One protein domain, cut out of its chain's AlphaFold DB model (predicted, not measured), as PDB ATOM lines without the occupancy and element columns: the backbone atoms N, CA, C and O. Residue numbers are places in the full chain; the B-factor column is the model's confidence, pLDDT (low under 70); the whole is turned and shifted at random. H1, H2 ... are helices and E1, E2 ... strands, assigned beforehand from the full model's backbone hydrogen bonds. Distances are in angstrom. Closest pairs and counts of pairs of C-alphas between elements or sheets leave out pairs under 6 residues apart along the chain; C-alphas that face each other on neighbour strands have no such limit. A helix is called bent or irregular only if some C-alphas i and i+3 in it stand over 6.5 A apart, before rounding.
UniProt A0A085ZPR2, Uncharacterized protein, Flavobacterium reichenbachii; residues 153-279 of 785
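AT A GLANCE: This is residues 153 to 279 of the 785 residues of an uncharacterized protein of Flavobacterium reichenbachii (UniProt A0A085ZPR2). One helix, H2, makes the core, and the helices H1, H4 and H5 pack round it at large angles, together with two small two-stranded sheets, E1 with E4 and E2 with E3. H3 lies far from this core, with residues 216 to 224 sticking out, and the short helix H6 lies at the far end of the last stretch. The printed part has 127 residues, with six named helices and four named strands in the order E1 H1 H2 E2 H3 H4 E3 E4 H5 H6; both sheets are antiparallel, and the class is mixed, helices and strands. The whole is compact, with a radius of gyration of the C-alphas of 14.7 A and spans of 36 by 35 by 26 A.

IN THESE COORDINATES: The printed part opens with residues 153 to 157, before E1, residues 158 to 163, whose first C-alpha is at (143.121, 124.868, 98.633) and whose length is 13.8 A. H1 is residues 170 to 178, 10.5 A long; it is neither bent nor irregular, but only just: C-alphas 173 and 176 are 6.3 A apart. H2 is residues 190 to 202, 18.2 A long, from C-alpha 190 at (139.495, 130.767, 114.647). E2 is residues 210 to 212, 7.0 A, and H3 is residues 221 to 231, 15.3 A. H4 is residues 233 to 244, 17.0 A, and is irregular: C-alphas 234 and 237 are 7.5 A apart. E3 is residues 245 to 247, 6.9 A, and E4 is residues 252 to 256, 13.0 A. H5 is residues 258 to 266, 12.3 A, and H6 is residues 275 to 279, 6.2 A, ending at C-alpha 279 at (151.126, 141.879, 123.831).

HOW THE PARTS SIT: H2 is the hub, touching three helices. With residues 190 to 194 alone it touches H1, about perpendicular at 87 degrees; the closest C-alphas, of Ala 175 and Arg 190, are 6.9 A apart. With residues 192 to 196 alone it touches H5, about perpendicular at 86 degrees, Ala 196 and Ile 261 having the closest C-alphas at 5.9 A. H4 touches H2 with its residues 238 to 242 alone, the same way at a steep tilt of 68 degrees, only just short of about perpendicular; the closest C-alphas, of Arg 191 and Ala 238, are 5.2 A apart. The closest C-alphas of H2 and E4 are those of Phe 197 and Pro 256, 6.0 A. E4 is the antiparallel neighbour of E1, at 152 degrees, with N 159 and O 255 at 2.8 A and N 253 and O 162 at 2.9 A. E2 and E3 are antiparallel at 146 degrees, with N 246 and O 211 at 2.8 A. E1 and H5 are near each other. H3 and H4 only just touch, with 3 pairs of C-alphas within 8 A and only at the corner, closest at Ala 229 and His 236, 5.4 A. H6 touches no helix. Each O i to N i+4 pair is within hydrogen-bond range in H2, H3, H5 and H6; H4 has 6 of 8, and H1 has 2 of 5, with 1 of 6 O i to N i+3 pairs.

THE WHOLE: The C-alphas farthest apart, of Asn 250 and Phe 276, are 42.6 A apart. The printed part has no cut. The link from H1 to H2, 11 residues, is long. Residues 216 to 224, of which 221 to 224 belong to H3, stand free. The mean pLDDT of the printed part is 79.0; it is under 70 at residues 214 to 234, 266 to 267 and 272 to 279.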
ATOM      1  N   TYR A 153     144.829 128.878  90.063       80.94
ATOM      2  CA  TYR A 153     145.439 129.721  91.078       80.94
ATOM      3  C   TYR A 153     144.929 129.361  92.476       80.94
ATOM      4  O   TYR A 153     145.731 129.132  93.381       80.94
ATOM      5  N   LEU A 154     143.607 129.284  92.664       85.94
ATOM      6  CA  LEU A 154     143.008 129.018  93.977       85.94
ATOM      7  C   LEU A 154     143.216 127.573  94.437       85.94
ATOM      8  O   LEU A 154     143.319 127.329  95.640       85.94
ATOM      9  N   ASP A 155     143.336 126.619  93.516       89.12
ATOM     10  CA  ASP A 155     143.525 125.207  93.850       89.12
ATOM     11  C   ASP A 155     144.892 124.971  94.519       89.12
ATOM     12  O   ASP A 155     144.981 124.183  95.457       89.12
ATOM     13  N   LYS A 156     145.931 125.754  94.175       86.69
ATOM     14  CA  LYS A 156     147.229 125.758  94.890       86.69
ATOM     15  C   LYS A 156     147.095 126.175  96.363       86.69
ATOM     16  O   LYS A 156     147.889 125.768  97.208       86.69
ATOM     17  N   TYR A 157     146.099 127.001  96.670       92.62
ATOM     18  CA  TYR A 157     145.815 127.528  98.006       92.62
ATOM     19  C   TYR A 157     144.712 126.755  98.739       92.62
ATOM     20  O   TYR A 157     144.356 127.089  99.871       92.62
ATOM     21  N   THR A 158     144.188 125.708  98.104       93.25
ATOM     22  CA  THR A 158     143.121 124.868  98.633       93.25
ATOM     23  C   THR A 158     143.726 123.596  99.198       93.25
ATOM     24  O   THR A 158     144.305 122.791  98.480       93.25
ATOM     25  N   ARG A 159     143.571 123.392 100.505       94.12
ATOM     26  CA  ARG A 159     143.962 122.148 101.170       94.12
ATOM     27  C   ARG A 159     143.101 120.977 100.711       94.12
ATOM     28  O   ARG A 159     143.609 119.892 100.464       94.12
ATOM     29  N   THR A 160     141.790 121.189 100.679       94.19
ATOM     30  CA  THR A 160     140.801 120.203 100.242       94.19
ATOM     31  C   THR A 160     139.496 120.902  99.888       94.19
ATOM     32  O   THR A 160     139.265 122.050 100.274       94.19
ATOM     33  N   PHE A 161     138.625 120.188  99.188       93.31
ATOM     34  CA  PHE A 161     137.238 120.579  98.985       93.31
ATOM     35  C   PHE A 161     136.350 119.883 100.020       93.31
ATOM     36  O   PHE A 161     136.635 118.759 100.435       93.31
ATOM     37  N   LEU A 162     135.279 120.553 100.432       93.44
ATOM     38  CA  LEU A 162     134.274 120.020 101.344       93.44
ATOM     39  C   LEU A 162     132.891 120.185 100.719       93.44
ATOM     40  O   LEU A 162     132.499 121.297 100.373       93.44
ATOM     41  N   TYR A 163     132.145 119.087 100.619       92.75
ATOM     42  CA  TYR A 163     130.717 119.129 100.323       92.75
ATOM     43  C   TYR A 163     129.933 119.444 101.603       92.75
ATOM     44  O   TYR A 163     130.028 118.718 102.597       92.75
ATOM     45  N   VAL A 164     129.191 120.549 101.589       93.62
ATOM     46  CA  VAL A 164     128.447 121.058 102.743       93.62
ATOM     47  C   VAL A 164     127.119 120.310 102.862       93.62
ATOM     48  O   VAL A 164     126.222 120.498 102.042       93.62
ATOM     49  N   LYS A 165     126.977 119.476 103.896       91.06
ATOM     50  CA  LYS A 165     125.707 118.807 104.225       91.06
ATOM     51  C   LYS A 165     124.782 119.734 105.028       91.06
ATOM     52  O   LYS A 165     125.261 120.720 105.599       91.06
ATOM     53  N   PRO A 166     123.479 119.415 105.136       91.25
ATOM     54  CA  PRO A 166     122.606 120.067 106.108       91.25
ATOM     55  C   PRO A 166     123.237 120.088 107.508       91.25
ATOM     56  O   PRO A 166     123.889 119.127 107.918       91.25
ATOM     57  N   ASN A 167     123.052 121.196 108.228       90.56
ATOM     58  CA  ASN A 167     123.571 121.446 109.583       90.56
ATOM     59  C   ASN A 167     125.095 121.624 109.710       90.56
ATOM     60  O   ASN A 167     125.591 121.788 110.827       90.56
ATOM     61  N   TYR A 168     125.851 121.632 108.607       94.56
ATOM     62  CA  TYR A 168     127.274 121.961 108.676       94.56
ATOM     63  C   TYR A 168     127.481 123.424 109.075       94.56
ATOM     64  O   TYR A 168     126.846 124.329 108.539       94.56
ATOM     65  N   ASN A 169     128.423 123.659 109.986       95.00
ATOM     66  CA  ASN A 169     128.861 124.992 110.384       95.00
ATOM     67  C   ASN A 169     130.389 125.100 110.353       95.00
ATOM     68  O   ASN A 169     131.108 124.097 110.363       95.00
ATOM     69  N   PHE A 170     130.884 126.337 110.305       95.62
ATOM     70  CA  PHE A 170     132.316 126.599 110.212       95.62
ATOM     71  C   PHE A 170     133.094 125.992 111.388       95.62
ATOM     72  O   PHE A 170     134.100 125.317 111.180       95.62
ATOM     73  N   GLU A 171     132.618 126.169 112.618       94.38
ATOM     74  CA  GLU A 171     133.385 125.783 113.803       94.38
ATOM     75  C   GLU A 171     133.552 124.262 113.917       94.38
ATOM     76  O   GLU A 171     134.662 123.740 114.053       94.38
ATOM     77  N   THR A 172     132.445 123.534 113.794       95.56
ATOM     78  CA  THR A 172     132.392 122.089 114.035       95.56
ATOM     79  C   THR A 172     132.946 121.305 112.856       95.56
ATOM     80  O   THR A 172     133.702 120.359 113.053       95.56
ATOM     81  N   ASN A 173     132.591 121.693 111.628       96.19
ATOM     82  CA  ASN A 173     132.873 120.887 110.441       96.19
ATOM     83  C   ASN A 173     134.117 121.344 109.681       96.19
ATOM     84  O   ASN A 173     134.645 120.569 108.886       96.19
ATOM     85  N   ILE A 174     134.589 122.576 109.909       95.88
ATOM     86  CA  ILE A 174     135.761 123.114 109.213       95.88
ATOM     87  C   ILE A 174     136.914 123.340 110.183       95.88
ATOM     88  O   ILE A 174     137.955 122.694 110.059       95.88
ATOM     89  N   ALA A 175     136.738 124.230 111.155       95.69
ATOM     90  CA  ALA A 175     137.814 124.645 112.041       95.69
ATOM     91  C   ALA A 175     138.311 123.481 112.921       95.69
ATOM     92  O   ALA A 175     139.507 123.194 112.944       95.69
ATOM     93  N   ASN A 176     137.404 122.727 113.552       95.00
ATOM     94  CA  ASN A 176     137.769 121.577 114.391       95.00
ATOM     95  C   ASN A 176     138.306 120.369 113.617       95.00
ATOM     96  O   ASN A 176     139.098 119.603 114.165       95.00
ATOM     97  N   VAL A 177     137.902 120.197 112.358       95.50
ATOM     98  CA  VAL A 177     138.293 119.033 111.549       95.50
ATOM     99  C   VAL A 177     139.615 119.290 110.838       95.50
ATOM    100  O   VAL A 177     140.568 118.531 110.992       95.50
ATOM    101  N   PHE A 178     139.700 120.378 110.071       96.25
ATOM    102  CA  PHE A 178     140.865 120.631 109.227       96.25
ATOM    103  C   PHE A 178     141.966 121.390 109.969       96.25
ATOM    104  O   PHE A 178     143.136 121.214 109.644       96.25
ATOM    105  N   TYR A 179     141.645 122.171 111.000       95.81
ATOM    106  CA  TYR A 179     142.612 123.024 111.700       95.81
ATOM    107  C   TYR A 179     142.841 122.617 113.157       95.81
ATOM    108  O   TYR A 179     143.257 123.438 113.971       95.81
ATOM    109  N   LYS A 180     142.637 121.334 113.490       93.38
ATOM    110  CA  LYS A 180     142.872 120.793 114.841       93.38
ATOM    111  C   LYS A 180     144.273 121.110 115.385       93.38
ATOM    112  O   LYS A 180     144.408 121.419 116.561       93.38
ATOM    113  N   ASN A 181     145.288 121.062 114.518       91.56
ATOM    114  CA  ASN A 181     146.693 121.293 114.877       91.56
ATOM    115  C   ASN A 181     147.181 122.709 114.526       91.56
ATOM    116  O   ASN A 181     148.376 122.983 114.612       91.56
ATOM    117  N   TYR A 182     146.288 123.599 114.089       91.06
ATOM    118  CA  TYR A 182     146.669 124.968 113.759       91.06
ATOM    119  C   TYR A 182     147.081 125.702 115.037       91.06
ATOM    120  O   TYR A 182     146.348 125.683 116.028       91.06
ATOM    121  N   LYS A 183     148.249 126.352 115.027       89.31
ATOM    122  CA  LYS A 183     148.763 127.081 116.191       89.31
ATOM    123  C   LYS A 183     147.910 128.328 116.443       89.31
ATOM    124  O   LYS A 183     148.104 129.358 115.802       89.31
ATOM    125  N   ILE A 184     146.962 128.213 117.369       84.56
ATOM    126  CA  ILE A 184     146.101 129.321 117.790       84.56
ATOM    127  C   ILE A 184     146.891 130.231 118.728       84.56
ATOM    128  O   ILE A 184     147.384 129.803 119.769       84.56
ATOM    129  N   GLU A 185     146.982 131.503 118.368       82.62
ATOM    130  CA  GLU A 185     147.604 132.546 119.178       82.62
ATOM    131  C   GLU A 185     146.819 133.858 119.043       82.62
ATOM    132  O   GLU A 185     146.006 134.041 118.137       82.62
ATOM    133  N   THR A 186     147.032 134.789 119.969       71.88
ATOM    134  CA  THR A 186     146.376 136.102 119.964       71.88
ATOM    135  C   THR A 186     146.595 136.825 118.627       71.88
ATOM    136  O   THR A 186     147.738 137.072 118.249       71.88
ATOM    137  N   GLY A 187     145.510 137.154 117.911       73.38
ATOM    138  CA  GLY A 187     145.569 137.789 116.583       73.38
ATOM    139  C   GLY A 187     145.768 136.817 115.408       73.38
ATOM    140  O   GLY A 187     145.906 137.256 114.267       73.38
ATOM    141  N   ASN A 188     145.781 135.509 115.673       84.88
ATOM    142  CA  ASN A 188     145.871 134.434 114.692       84.88
ATOM    143  C   ASN A 188     145.111 133.202 115.213       84.88
ATOM    144  O   ASN A 188     145.687 132.254 115.749       84.88
ATOM    145  N   ASP A 189     143.786 133.254 115.102       90.12
ATOM    146  CA  ASP A 189     142.878 132.295 115.733       90.12
ATOM    147  C   ASP A 189     141.724 131.877 114.806       90.12
ATOM    148  O   ASP A 189     141.753 132.104 113.596       90.12
ATOM    149  N   ARG A 190     140.688 131.242 115.369       93.38
ATOM    150  CA  ARG A 190     139.495 130.767 114.647       93.38
ATOM    151  C   ARG A 190     138.835 131.848 113.785       93.38
ATOM    152  O   ARG A 190     138.310 131.539 112.719       93.38
ATOM    153  N   ARG A 191     138.922 133.116 114.191       93.38
ATOM    154  CA  ARG A 191     138.377 134.257 113.442       93.38
ATOM    155  C   ARG A 191     139.214 134.564 112.204       93.38
ATOM    156  O   ARG A 191     138.660 134.805 111.136       93.38
ATOM    157  N   THR A 192     140.538 134.463 112.317       93.38
ATOM    158  CA  THR A 192     141.461 134.544 111.174       93.38
ATOM    159  C   THR A 192     141.189 133.425 110.174       93.38
ATOM    160  O   THR A 192     141.155 133.670 108.969       93.38
ATOM    161  N   LEU A 193     140.946 132.202 110.664       95.75
ATOM    162  CA  LEU A 193     140.588 131.066 109.814       95.75
ATOM    163  C   LEU A 193     139.262 131.303 109.079       95.75
ATOM    164  O   LEU A 193     139.180 131.013 107.887       95.75
ATOM    165  N   ALA A 194     138.247 131.848 109.757       96.31
ATOM    166  CA  ALA A 194     136.957 132.166 109.141       96.31
ATOM    167  C   ALA A 194     137.073 133.251 108.068       96.31
ATOM    168  O   ALA A 194     136.493 133.108 106.994       96.31
ATOM    169  N   GLU A 195     137.859 134.300 108.315       95.00
ATOM    170  CA  GLU A 195     138.093 135.357 107.329       95.00
ATOM    171  C   GLU A 195     138.869 134.835 106.111       95.00
ATOM    172  O   GLU A 195     138.483 135.095 104.970       95.00
ATOM    173  N   ALA A 196     139.911 134.025 106.324       95.81
ATOM    174  CA  ALA A 196     140.644 133.382 105.235       95.81
ATOM    175  C   ALA A 196     139.751 132.431 104.423       95.81
ATOM    176  O   ALA A 196     139.805 132.428 103.193       95.81
ATOM    177  N   PHE A 197     138.912 131.649 105.105       97.06
ATOM    178  CA  PHE A 197     137.926 130.771 104.482       97.06
ATOM    179  C   PHE A 197     136.922 131.564 103.640       97.06
ATOM    180  O   PHE A 197     136.735 131.251 102.463       97.06
ATOM    181  N   TYR A 198     136.343 132.631 104.190       95.88
ATOM    182  CA  TYR A 198     135.427 133.513 103.468       95.88
ATOM    183  C   TYR A 198     136.082 134.121 102.219       95.88
ATOM    184  O   TYR A 198     135.525 134.051 101.123       95.88
ATOM    185  N   LEU A 199     137.303 134.652 102.345       93.88
ATOM    186  CA  LEU A 199     138.028 135.274 101.234       93.88
ATOM    187  C   LEU A 199     138.412 134.288 100.128       93.88
ATOM    188  O   LEU A 199     138.325 134.635  98.954       93.88
ATOM    189  N   LEU A 200     138.869 133.080 100.476       93.62
ATOM    190  CA  LEU A 200     139.266 132.084  99.472       93.62
ATOM    191  C   LEU A 200     138.088 131.694  98.580       93.62
ATOM    192  O   LEU A 200     138.235 131.546  97.370       93.62
ATOM    193  N   ASN A 201     136.923 131.520  99.194       93.94
ATOM    194  CA  ASN A 201     135.734 131.084  98.489       93.94
ATOM    195  C   ASN A 201     135.075 132.246  97.729       93.94
ATOM    196  O   ASN A 201     134.736 132.098  96.564       93.94
ATOM    197  N   THR A 202     134.977 133.448  98.299       89.50
ATOM    198  CA  THR A 202     134.383 134.595  97.576       89.50
ATOM    199  C   THR A 202     135.202 135.066  96.371       89.50
ATOM    200  O   THR A 202     134.648 135.677  95.464       89.50
ATOM    201  N   LYS A 203     136.503 134.746  96.310       85.62
ATOM    202  CA  LYS A 203     137.354 135.004  95.135       85.62
ATOM    203  C   LYS A 203     137.132 134.043  93.969       85.62
ATOM    204  O   LYS A 203     137.692 134.269  92.901       85.62
ATOM    205  N   SER A 204     136.376 132.964  94.149       79.50
ATOM    206  CA  SER A 204     136.103 132.045  93.051       79.50
ATOM    207  C   SER A 204     134.860 132.429  92.269       79.50
ATOM    208  O   SER A 204     133.857 132.849  92.831       79.50
ATOM    209  N   ASN A 205     134.881 132.130  90.975       78.88
ATOM    210  CA  ASN A 205     133.763 132.359  90.060       78.88
ATOM    211  C   ASN A 205     132.593 131.367  90.216       78.88
ATOM    212  O   ASN A 205     131.801 131.218  89.287       78.88
ATOM    213  N   HIS A 206     132.479 130.643  91.333       78.81
ATOM    214  CA  HIS A 206     131.365 129.723  91.553       78.81
ATOM    215  C   HIS A 206     130.634 130.015  92.857       78.81
ATOM    216  O   HIS A 206     131.206 130.528  93.817       78.81
ATOM    217  N   ASN A 207     129.352 129.659  92.889       81.25
ATOM    218  CA  ASN A 207     128.557 129.785  94.094       81.25
ATOM    219  C   ASN A 207     129.000 128.731  95.115       81.25
ATOM    220  O   ASN A 207     128.784 127.535  94.931       81.25
ATOM    221  N   HIS A 208     129.627 129.200  96.183       82.06
ATOM    222  CA  HIS A 208     130.155 128.379  97.263       82.06
ATOM    223  C   HIS A 208     129.164 128.121  98.396       82.06
ATOM    224  O   HIS A 208     129.488 127.401  99.336       82.06
ATOM    225  N   GLY A 209     127.979 128.738  98.354       85.00
ATOM    226  CA  GLY A 209     127.030 128.638  99.455       85.00
ATOM    227  C   GLY A 209     127.559 129.252 100.752       85.00
ATOM    228  O   GLY A 209     127.224 128.775 101.828       85.00
ATOM    229  N   ILE A 210     128.408 130.278 100.682       90.75
ATOM    230  CA  ILE A 210     128.875 131.007 101.864       90.75
ATOM    231  C   ILE A 210     128.134 132.331 101.929       90.75
ATOM    232  O   ILE A 210     128.182 133.119 100.987       90.75
ATOM    233  N   VAL A 211     127.461 132.570 103.050       89.69
ATOM    234  CA  VAL A 211     126.651 133.768 103.271       89.69
ATOM    235  C   VAL A 211     127.041 134.377 104.608       89.69
ATOM    236  O   VAL A 211     127.213 133.657 105.589       89.69
ATOM    237  N   LEU A 212     127.163 135.701 104.659       88.50
ATOM    238  CA  LEU A 212     127.218 136.434 105.919       88.50
ATOM    239  C   LEU A 212     125.787 136.849 106.252       88.50
ATOM    240  O   LEU A 212     125.236 137.729 105.593       88.50
ATOM    241  N   LYS A 213     125.143 136.173 107.211       83.19
ATOM    242  CA  LYS A 213     123.841 136.646 107.692       83.19
ATOM    243  C   LYS A 213     124.091 137.802 108.638       83.19
ATOM    244  O   LYS A 213     124.695 137.605 109.689       83.19
ATOM    245  N   GLU A 214     123.610 138.984 108.269       67.19
ATOM    246  CA  GLU A 214     123.553 140.111 109.190       67.19
ATOM    247  C   GLU A 214     122.797 139.664 110.445       67.19
ATOM    248  O   GLU A 214     121.607 139.337 110.399       67.19
ATOM    249  N   GLU A 215     123.499 139.595 111.576       57.50
ATOM    250  CA  GLU A 215     122.827 139.472 112.860       57.50
ATOM    251  C   GLU A 215     121.962 140.725 113.021       57.50
ATOM    252  O   GLU A 215     122.462 141.848 113.090       57.50
ATOM    253  N   THR A 216     120.642 140.545 113.049       44.31
ATOM    254  CA  THR A 216     119.734 141.636 113.393       44.31
ATOM    255  C   THR A 216     120.107 142.113 114.796       44.31
ATOM    256  O   THR A 216     120.084 141.339 115.750       44.31
ATOM    257  N   LEU A 217     120.460 143.397 114.908       42.41
ATOM    258  CA  LEU A 217     120.991 144.118 116.080       42.41
ATOM    259  C   LEU A 217     120.095 144.112 117.347       42.41
ATOM    260  O   LEU A 217     120.254 144.957 118.223       42.41
ATOM    261  N   LYS A 218     119.124 143.199 117.463       36.91
ATOM    262  CA  LYS A 218     118.006 143.263 118.415       36.91
ATOM    263  C   LYS A 218     118.177 142.463 119.715       36.91
ATOM    264  O   LYS A 218     117.234 142.416 120.493       36.91
ATOM    265  N   THR A 219     119.323 141.844 120.002       38.06
ATOM    266  CA  THR A 219     119.506 141.093 121.266       38.06
ATOM    267  C   THR A 219     120.875 141.346 121.898       38.06
ATOM    268  O   THR A 219     121.822 141.674 121.190       38.06
ATOM    269  N   GLY A 220     120.983 141.191 123.228       36.25
ATOM    270  CA  GLY A 220     122.125 141.585 124.081       36.25
ATOM    271  C   GLY A 220     123.536 141.121 123.670       36.25
ATOM    272  O   GLY A 220     124.516 141.630 124.205       36.25
ATOM    273  N   LYS A 221     123.668 140.241 122.667       42.47
ATOM    274  CA  LYS A 221     124.941 139.931 121.994       42.47
ATOM    275  C   LYS A 221     125.516 141.119 121.208       42.47
ATOM    276  O   LYS A 221     126.732 141.197 121.055       42.47
ATOM    277  N   SER A 222     124.684 142.062 120.752       44.62
ATOM    278  CA  SER A 222     125.129 143.276 120.045       44.62
ATOM    279  C   SER A 222     125.934 144.212 120.948       44.62
ATOM    280  O   SER A 222     126.939 144.765 120.513       44.62
ATOM    281  N   PHE A 223     125.552 144.322 122.222       33.91
ATOM    282  CA  PHE A 223     126.275 145.103 123.227       33.91
ATOM    283  C   PHE A 223     127.622 144.460 123.578       33.91
ATOM    284  O   PHE A 223     128.641 145.140 123.621       33.91
ATOM    285  N   GLU A 224     127.670 143.134 123.727       38.91
ATOM    286  CA  GLU A 224     128.918 142.400 123.972       38.91
ATOM    287  C   GLU A 224     129.879 142.458 122.765       38.91
ATOM    288  O   GLU A 224     131.090 142.613 122.934       38.91
ATOM    289  N   LEU A 225     129.351 142.379 121.536       45.59
ATOM    290  CA  LEU A 225     130.120 142.548 120.299       45.59
ATOM    291  C   LEU A 225     130.628 143.984 120.129       45.59
ATOM    292  O   LEU A 225     131.781 144.148 119.730       45.59
ATOM    293  N   ALA A 226     129.820 144.991 120.473       37.38
ATOM    294  CA  ALA A 226     130.205 146.403 120.466       37.38
ATOM    295  C   ALA A 226     131.277 146.707 121.526       37.38
ATOM    296  O   ALA A 226     132.298 147.305 121.203       37.38
ATOM    297  N   ILE A 227     131.133 146.192 122.751       35.91
ATOM    298  CA  ILE A 227     132.156 146.295 123.806       35.91
ATOM    299  C   ILE A 227     133.458 145.622 123.357       35.91
ATOM    300  O   ILE A 227     134.534 146.213 123.424       35.91
ATOM    301  N   LYS A 228     133.394 144.394 122.831       43.50
ATOM    302  CA  LYS A 228     134.587 143.700 122.319       43.50
ATOM    303  C   LYS A 228     135.205 144.427 121.116       43.50
ATOM    304  O   LYS A 228     136.410 144.308 120.902       43.50
ATOM    305  N   ALA A 229     134.413 145.121 120.295       42.19
ATOM    306  CA  ALA A 229     134.898 145.948 119.186       42.19
ATOM    307  C   ALA A 229     135.611 147.210 119.693       42.19
ATOM    308  O   ALA A 229     136.673 147.543 119.180       42.19
ATOM    309  N   ALA A 230     135.102 147.821 120.767       36.44
ATOM    310  CA  ALA A 230     135.724 148.947 121.464       36.44
ATOM    311  C   ALA A 230     137.116 148.616 122.024       36.44
ATOM    312  O   ALA A 230     138.013 149.456 122.035       36.44
ATOM    313  N   HIS A 231     137.290 147.384 122.511       42.34
ATOM    314  CA  HIS A 231     138.545 146.912 123.100       42.34
ATOM    315  C   HIS A 231     139.568 146.409 122.069       42.34
ATOM    316  O   HIS A 231     140.743 146.270 122.404       42.34
ATOM    317  N   ASP A 232     139.140 146.110 120.840       53.66
ATOM    318  CA  ASP A 232     139.977 145.505 119.800       53.66
ATOM    319  C   ASP A 232     139.401 145.771 118.391       53.66
ATOM    320  O   ASP A 232     138.804 144.872 117.776       53.66
ATOM    321  N   PRO A 233     139.534 147.017 117.898       60.03
ATOM    322  CA  PRO A 233     138.940 147.453 116.634       60.03
ATOM    323  C   PRO A 233     139.600 146.784 115.422       60.03
ATOM    324  O   PRO A 233     138.903 146.376 114.491       60.03
ATOM    325  N   ASP A 234     140.915 146.556 115.476       62.69
ATOM    326  CA  ASP A 234     141.705 145.947 114.393       62.69
ATOM    327  C   ASP A 234     141.242 144.524 114.033       62.69
ATOM    328  O   ASP A 234     141.461 144.048 112.920       62.69
ATOM    329  N   PHE A 235     140.582 143.826 114.963       74.31
ATOM    330  CA  PHE A 235     140.079 142.463 114.770       74.31
ATOM    331  C   PHE A 235     138.553 142.376 114.676       74.31
ATOM    332  O   PHE A 235     137.985 141.276 114.641       74.31
ATOM    333  N   HIS A 236     137.867 143.520 114.649       76.81
ATOM    334  CA  HIS A 236     136.411 143.575 114.604       76.81
ATOM    335  C   HIS A 236     135.855 142.891 113.349       76.81
ATOM    336  O   HIS A 236     134.946 142.067 113.451       76.81
ATOM    337  N   LYS A 237     136.464 143.138 112.183       81.81
ATOM    338  CA  LYS A 237     136.069 142.527 110.904       81.81
ATOM    339  C   LYS A 237     136.156 140.998 110.934       81.81
ATOM    340  O   LYS A 237     135.184 140.331 110.575       81.81
ATOM    341  N   ALA A 238     137.269 140.434 111.408       85.62
ATOM    342  CA  ALA A 238     137.409 138.987 111.579       85.62
ATOM    343  C   ALA A 238     136.370 138.416 112.557       85.62
ATOM    344  O   ALA A 238     135.838 137.331 112.330       85.62
ATOM    345  N   ARG A 239     136.038 139.148 113.629       84.19
ATOM    346  CA  ARG A 239     135.017 138.732 114.603       84.19
ATOM    347  C   ARG A 239     133.608 138.731 114.014       84.19
ATOM    348  O   ARG A 239     132.891 137.763 114.237       84.19
ATOM    349  N   LEU A 240     133.246 139.769 113.257       82.94
ATOM    350  CA  LEU A 240     131.969 139.846 112.544       82.94
ATOM    351  C   LEU A 240     131.860 138.757 111.485       82.94
ATOM    352  O   LEU A 240     130.856 138.063 111.417       82.94
ATOM    353  N   THR A 241     132.918 138.568 110.694       88.12
ATOM    354  CA  THR A 241     132.941 137.506 109.687       88.12
ATOM    355  C   THR A 241     132.734 136.160 110.368       88.12
ATOM    356  O   THR A 241     131.854 135.417 109.967       88.12
ATOM    357  N   TYR A 242     133.461 135.873 111.448       91.94
ATOM    358  CA  TYR A 242     133.299 134.636 112.208       91.94
ATOM    359  C   TYR A 242     131.884 134.441 112.779       91.94
ATOM    360  O   TYR A 242     131.366 133.330 112.700       91.94
ATOM    361  N   SER A 243     131.244 135.481 113.332       85.38
ATOM    362  CA  SER A 243     129.897 135.352 113.911       85.38
ATOM    363  C   SER A 243     128.793 135.233 112.858       85.38
ATOM    364  O   SER A 243     127.809 134.530 113.078       85.38
ATOM    365  N   GLN A 244     128.958 135.886 111.708       89.12
ATOM    366  CA  GLN A 244     127.945 135.948 110.651       89.12
ATOM    367  C   GLN A 244     128.086 134.841 109.602       89.12
ATOM    368  O   GLN A 244     127.157 134.624 108.820       89.12
ATOM    369  N   LEU A 245     129.233 134.157 109.554       93.94
ATOM    370  CA  LEU A 245     129.536 133.137 108.555       93.94
ATOM    371  C   LEU A 245     128.573 131.951 108.654       93.94
ATOM    372  O   LEU A 245     128.573 131.197 109.626       93.94
ATOM    373  N   GLN A 246     127.804 131.742 107.589       93.31
ATOM    374  CA  GLN A 246     126.919 130.598 107.424       93.31
ATOM    375  C   GLN A 246     127.260 129.811 106.165       93.31
ATOM    376  O   GLN A 246     127.696 130.364 105.153       93.31
ATOM    377  N   LEU A 247     127.041 128.499 106.257       94.25
ATOM    378  CA  LEU A 247     127.223 127.559 105.164       94.25
ATOM    379  C   LEU A 247     125.849 127.091 104.677       94.25
ATOM    380  O   LEU A 247     125.028 126.613 105.458       94.25
ATOM    381  N   SER A 248     125.615 127.212 103.380       92.88
ATOM    382  CA  SER A 248     124.446 126.689 102.689       92.88
ATOM    383  C   SER A 248     124.718 125.253 102.265       92.88
ATOM    384  O   SER A 248     125.720 124.963 101.609       92.88
ATOM    385  N   ALA A 249     123.803 124.351 102.617       91.88
ATOM    386  CA  ALA A 249     123.880 122.950 102.220       91.88
ATOM    387  C   ALA A 249     123.922 122.788 100.691       91.88
ATOM    388  O   ALA A 249     123.510 123.678  99.944       91.88
ATOM    389  N   ASN A 250     124.393 121.630 100.235       89.50
ATOM    390  CA  ASN A 250     124.474 121.228  98.828       89.50
ATOM    391  C   ASN A 250     125.455 122.055  97.979       89.50
ATOM    392  O   ASN A 250     125.328 122.102  96.758       89.50
ATOM    393  N   HIS A 251     126.454 122.673  98.611       92.25
ATOM    394  CA  HIS A 251     127.513 123.425  97.936       92.25
ATOM    395  C   HIS A 251     128.892 122.815  98.210       92.25
ATOM    396  O   HIS A 251     129.080 122.074  99.177       92.25
ATOM    397  N   ILE A 252     129.869 123.134  97.355       92.50
ATOM    398  CA  ILE A 252     131.279 122.802  97.583       92.50
ATOM    399  C   ILE A 252     132.011 124.049  98.072       92.50
ATOM    400  O   ILE A 252     131.959 125.106  97.444       92.50
ATOM    401  N   VAL A 253     132.764 123.906  99.159       94.94
ATOM    402  CA  VAL A 253     133.657 124.952  99.666       94.94
ATOM    403  C   VAL A 253     135.114 124.513  99.591       94.94
ATOM    404  O   VAL A 253     135.444 123.337  99.760       94.94
ATOM    405  N   ARG A 254     136.001 125.472  99.338       95.38
ATOM    406  CA  ARG A 254     137.453 125.335  99.439       95.38
ATOM    407  C   ARG A 254     137.884 125.554 100.877       95.38
ATOM    408  O   ARG A 254     137.546 126.566 101.492       95.38
ATOM    409  N   ILE A 255     138.676 124.629 101.396       96.69
ATOM    410  CA  ILE A 255     139.330 124.780 102.690       96.69
ATOM    411  C   ILE A 255     140.722 125.371 102.444       96.69
ATOM    412  O   ILE A 255     141.498 124.737 101.725       96.69
ATOM    413  N   PRO A 256     141.063 126.550 102.995       96.94
ATOM    414  CA  PRO A 256     142.390 127.118 102.792       96.94
ATOM    415  C   PRO A 256     143.516 126.222 103.320       96.94
ATOM    416  O   PRO A 256     143.337 125.421 104.235       96.94
ATOM    417  N   ASN A 257     144.704 126.344 102.735       94.75
ATOM    418  CA  ASN A 257     145.926 125.829 103.345       94.75
ATOM    419  C   ASN A 257     146.632 126.921 104.169       94.75
ATOM    420  O   ASN A 257     146.312 128.108 104.080       94.75
ATOM    421  N   GLU A 258     147.599 126.524 104.994       93.75
ATOM    422  CA  GLU A 258     148.316 127.458 105.875       93.75
ATOM    423  C   GLU A 258     149.108 128.512 105.095       93.75
ATOM    424  O   GLU A 258     149.163 129.667 105.513       93.75
ATOM    425  N   GLN A 259     149.647 128.148 103.926       87.69
ATOM    426  CA  GLN A 259     150.352 129.079 103.041       87.69
ATOM    427  C   GLN A 259     149.445 130.232 102.603       87.69
ATOM    428  O   GLN A 259     149.859 131.389 102.626       87.69
ATOM    429  N   TYR A 260     148.191 129.939 102.250       90.50
ATOM    430  CA  TYR A 260     147.215 130.964 101.899       90.50
ATOM    431  C   TYR A 260     146.913 131.889 103.076       90.50
ATOM    432  O   TYR A 260     146.892 133.108 102.911       90.50
ATOM    433  N   ILE A 261     146.712 131.319 104.268       91.94
ATOM    434  CA  ILE A 261     146.430 132.091 105.482       91.94
ATOM    435  C   ILE A 261     147.599 133.039 105.781       91.94
ATOM    436  O   ILE A 261     147.379 134.233 105.973       91.94
ATOM    437  N   GLN A 262     148.841 132.550 105.749       83.50
ATOM    438  CA  GLN A 262     150.037 133.369 105.979       83.50
ATOM    439  C   GLN A 262     150.204 134.468 104.925       83.50
ATOM    440  O   GLN A 262     150.432 135.622 105.284       83.50
ATOM    441  N   LEU A 263     150.020 134.143 103.642       72.94
ATOM    442  CA  LEU A 263     150.099 135.114 102.551       72.94
ATOM    443  C   LEU A 263     149.074 136.241 102.726       72.94
ATOM    444  O   LEU A 263     149.434 137.411 102.636       72.94
ATOM    445  N   GLN A 264     147.805 135.911 103.005       79.94
ATOM    446  CA  GLN A 264     146.763 136.930 103.183       79.94
ATOM    447  C   GLN A 264     147.007 137.807 104.424       79.94
ATOM    448  O   GLN A 264     146.633 138.979 104.411       79.94
ATOM    449  N   ARG A 265     147.663 137.280 105.469       81.56
ATOM    450  CA  ARG A 265     148.126 138.085 106.613       81.56
ATOM    451  C   ARG A 265     149.252 139.037 106.221       81.56
ATOM    452  O   ARG A 265     149.173 140.213 106.546       81.56
ATOM    453  N   GLN A 266     150.272 138.548 105.514       67.25
ATOM    454  CA  GLN A 266     151.438 139.349 105.113       67.25
ATOM    455  C   GLN A 266     151.060 140.542 104.229       67.25
ATOM    456  O   GLN A 266     151.635 141.614 104.372       67.25
ATOM    457  N   ILE A 267     150.075 140.371 103.345       58.78
ATOM    458  CA  ILE A 267     149.594 141.439 102.457       58.78
ATOM    459  C   ILE A 267     148.486 142.306 103.083       58.78
ATOM    460  O   ILE A 267     147.921 143.149 102.395       58.78
ATOM    461  N   GLY A 268     148.139 142.089 104.360       70.75
ATOM    462  CA  GLY A 268     147.169 142.909 105.099       70.75
ATOM    463  C   GLY A 268     145.694 142.679 104.747       70.75
ATOM    464  O   GLY A 268     144.842 143.474 105.135       70.75
ATOM    465  N   ASN A 269     145.365 141.602 104.027       74.38
ATOM    466  CA  ASN A 269     143.979 141.285 103.658       74.38
ATOM    467  C   ASN A 269     143.192 140.609 104.789       74.38
ATOM    468  O   ASN A 269     141.962 140.697 104.803       74.38
ATOM    469  N   LEU A 270     143.884 139.914 105.700       83.19
ATOM    470  CA  LEU A 270     143.283 139.433 106.946       83.19
ATOM    471  C   LEU A 270     143.432 140.484 108.034       83.19
ATOM    472  O   LEU A 270     144.482 141.120 108.158       83.19
ATOM    473  N   SER A 271     142.400 140.588 108.866       81.69
ATOM    474  CA  SER A 271     142.444 141.374 110.090       81.69
ATOM    475  C   SER A 271     143.640 140.910 110.914       81.69
ATOM    476  O   SER A 271     143.795 139.722 111.214       81.69
ATOM    477  N   SER A 272     144.516 141.844 111.257       67.81
ATOM    478  CA  SER A 272     145.693 141.580 112.068       67.81
ATOM    479  C   SER A 272     145.836 142.700 113.080       67.81
ATOM    480  O   SER A 272     145.639 143.870 112.772       67.81
ATOM    481  N   ARG A 273     146.125 142.319 114.320       61.88
ATOM    482  CA  ARG A 273     146.408 143.267 115.393       61.88
ATOM    483  C   ARG A 273     147.866 143.678 115.309       61.88
ATOM    484  O   ARG A 273     148.724 142.834 115.033       61.88
ATOM    485  N   SER A 274     148.152 144.933 115.642       52.00
ATOM    486  CA  SER A 274     149.527 145.335 115.929       52.00
ATOM    487  C   SER A 274     150.121 144.447 117.036       52.00
ATOM    488  O   SER A 274     149.425 143.999 117.953       52.00
ATOM    489  N   GLU A 275     151.425 144.177 116.961       48.03
ATOM    490  CA  GLU A 275     152.158 143.370 117.953       48.03
ATOM    491  C   GLU A 275     151.972 143.910 119.385       48.03
ATOM    492  O   GLU A 275     151.886 143.155 120.357       48.03
ATOM    493  N   PHE A 276     151.765 145.223 119.486       40.34
ATOM    494  CA  PHE A 276     151.376 145.944 120.686       40.34
ATOM    495  C   PHE A 276     150.046 145.468 121.303       40.34
ATOM    496  O   PHE A 276     150.007 145.115 122.484       40.34
ATOM    497  N   MET A 277     148.963 145.416 120.518       44.38
ATOM    498  CA  MET A 277     147.644 144.966 120.992       44.38
ATOM    499  C   MET A 277     147.654 143.473 121.349       44.38
ATOM    500  O   MET A 277     147.003 143.049 122.302       44.38
ATOM    501  N   ASN A 278     148.450 142.671 120.634       47.97
ATOM    502  CA  ASN A 278     148.650 141.256 120.959       47.97
ATOM    503  C   ASN A 278     149.389 141.056 122.285       47.97
ATOM    504  O   ASN A 278     149.043 140.146 123.039       47.97
ATOM    505  N   THR A 279     150.373 141.907 122.573       40.09
ATOM    506  CA  THR A 279     151.126 141.879 123.831       40.09
ATOM    507  C   THR A 279     150.254 142.349 124.995       40.09
ATOM    508  O   THR A 279     150.186 141.653 125.999       40.09
TER     509      THR A 279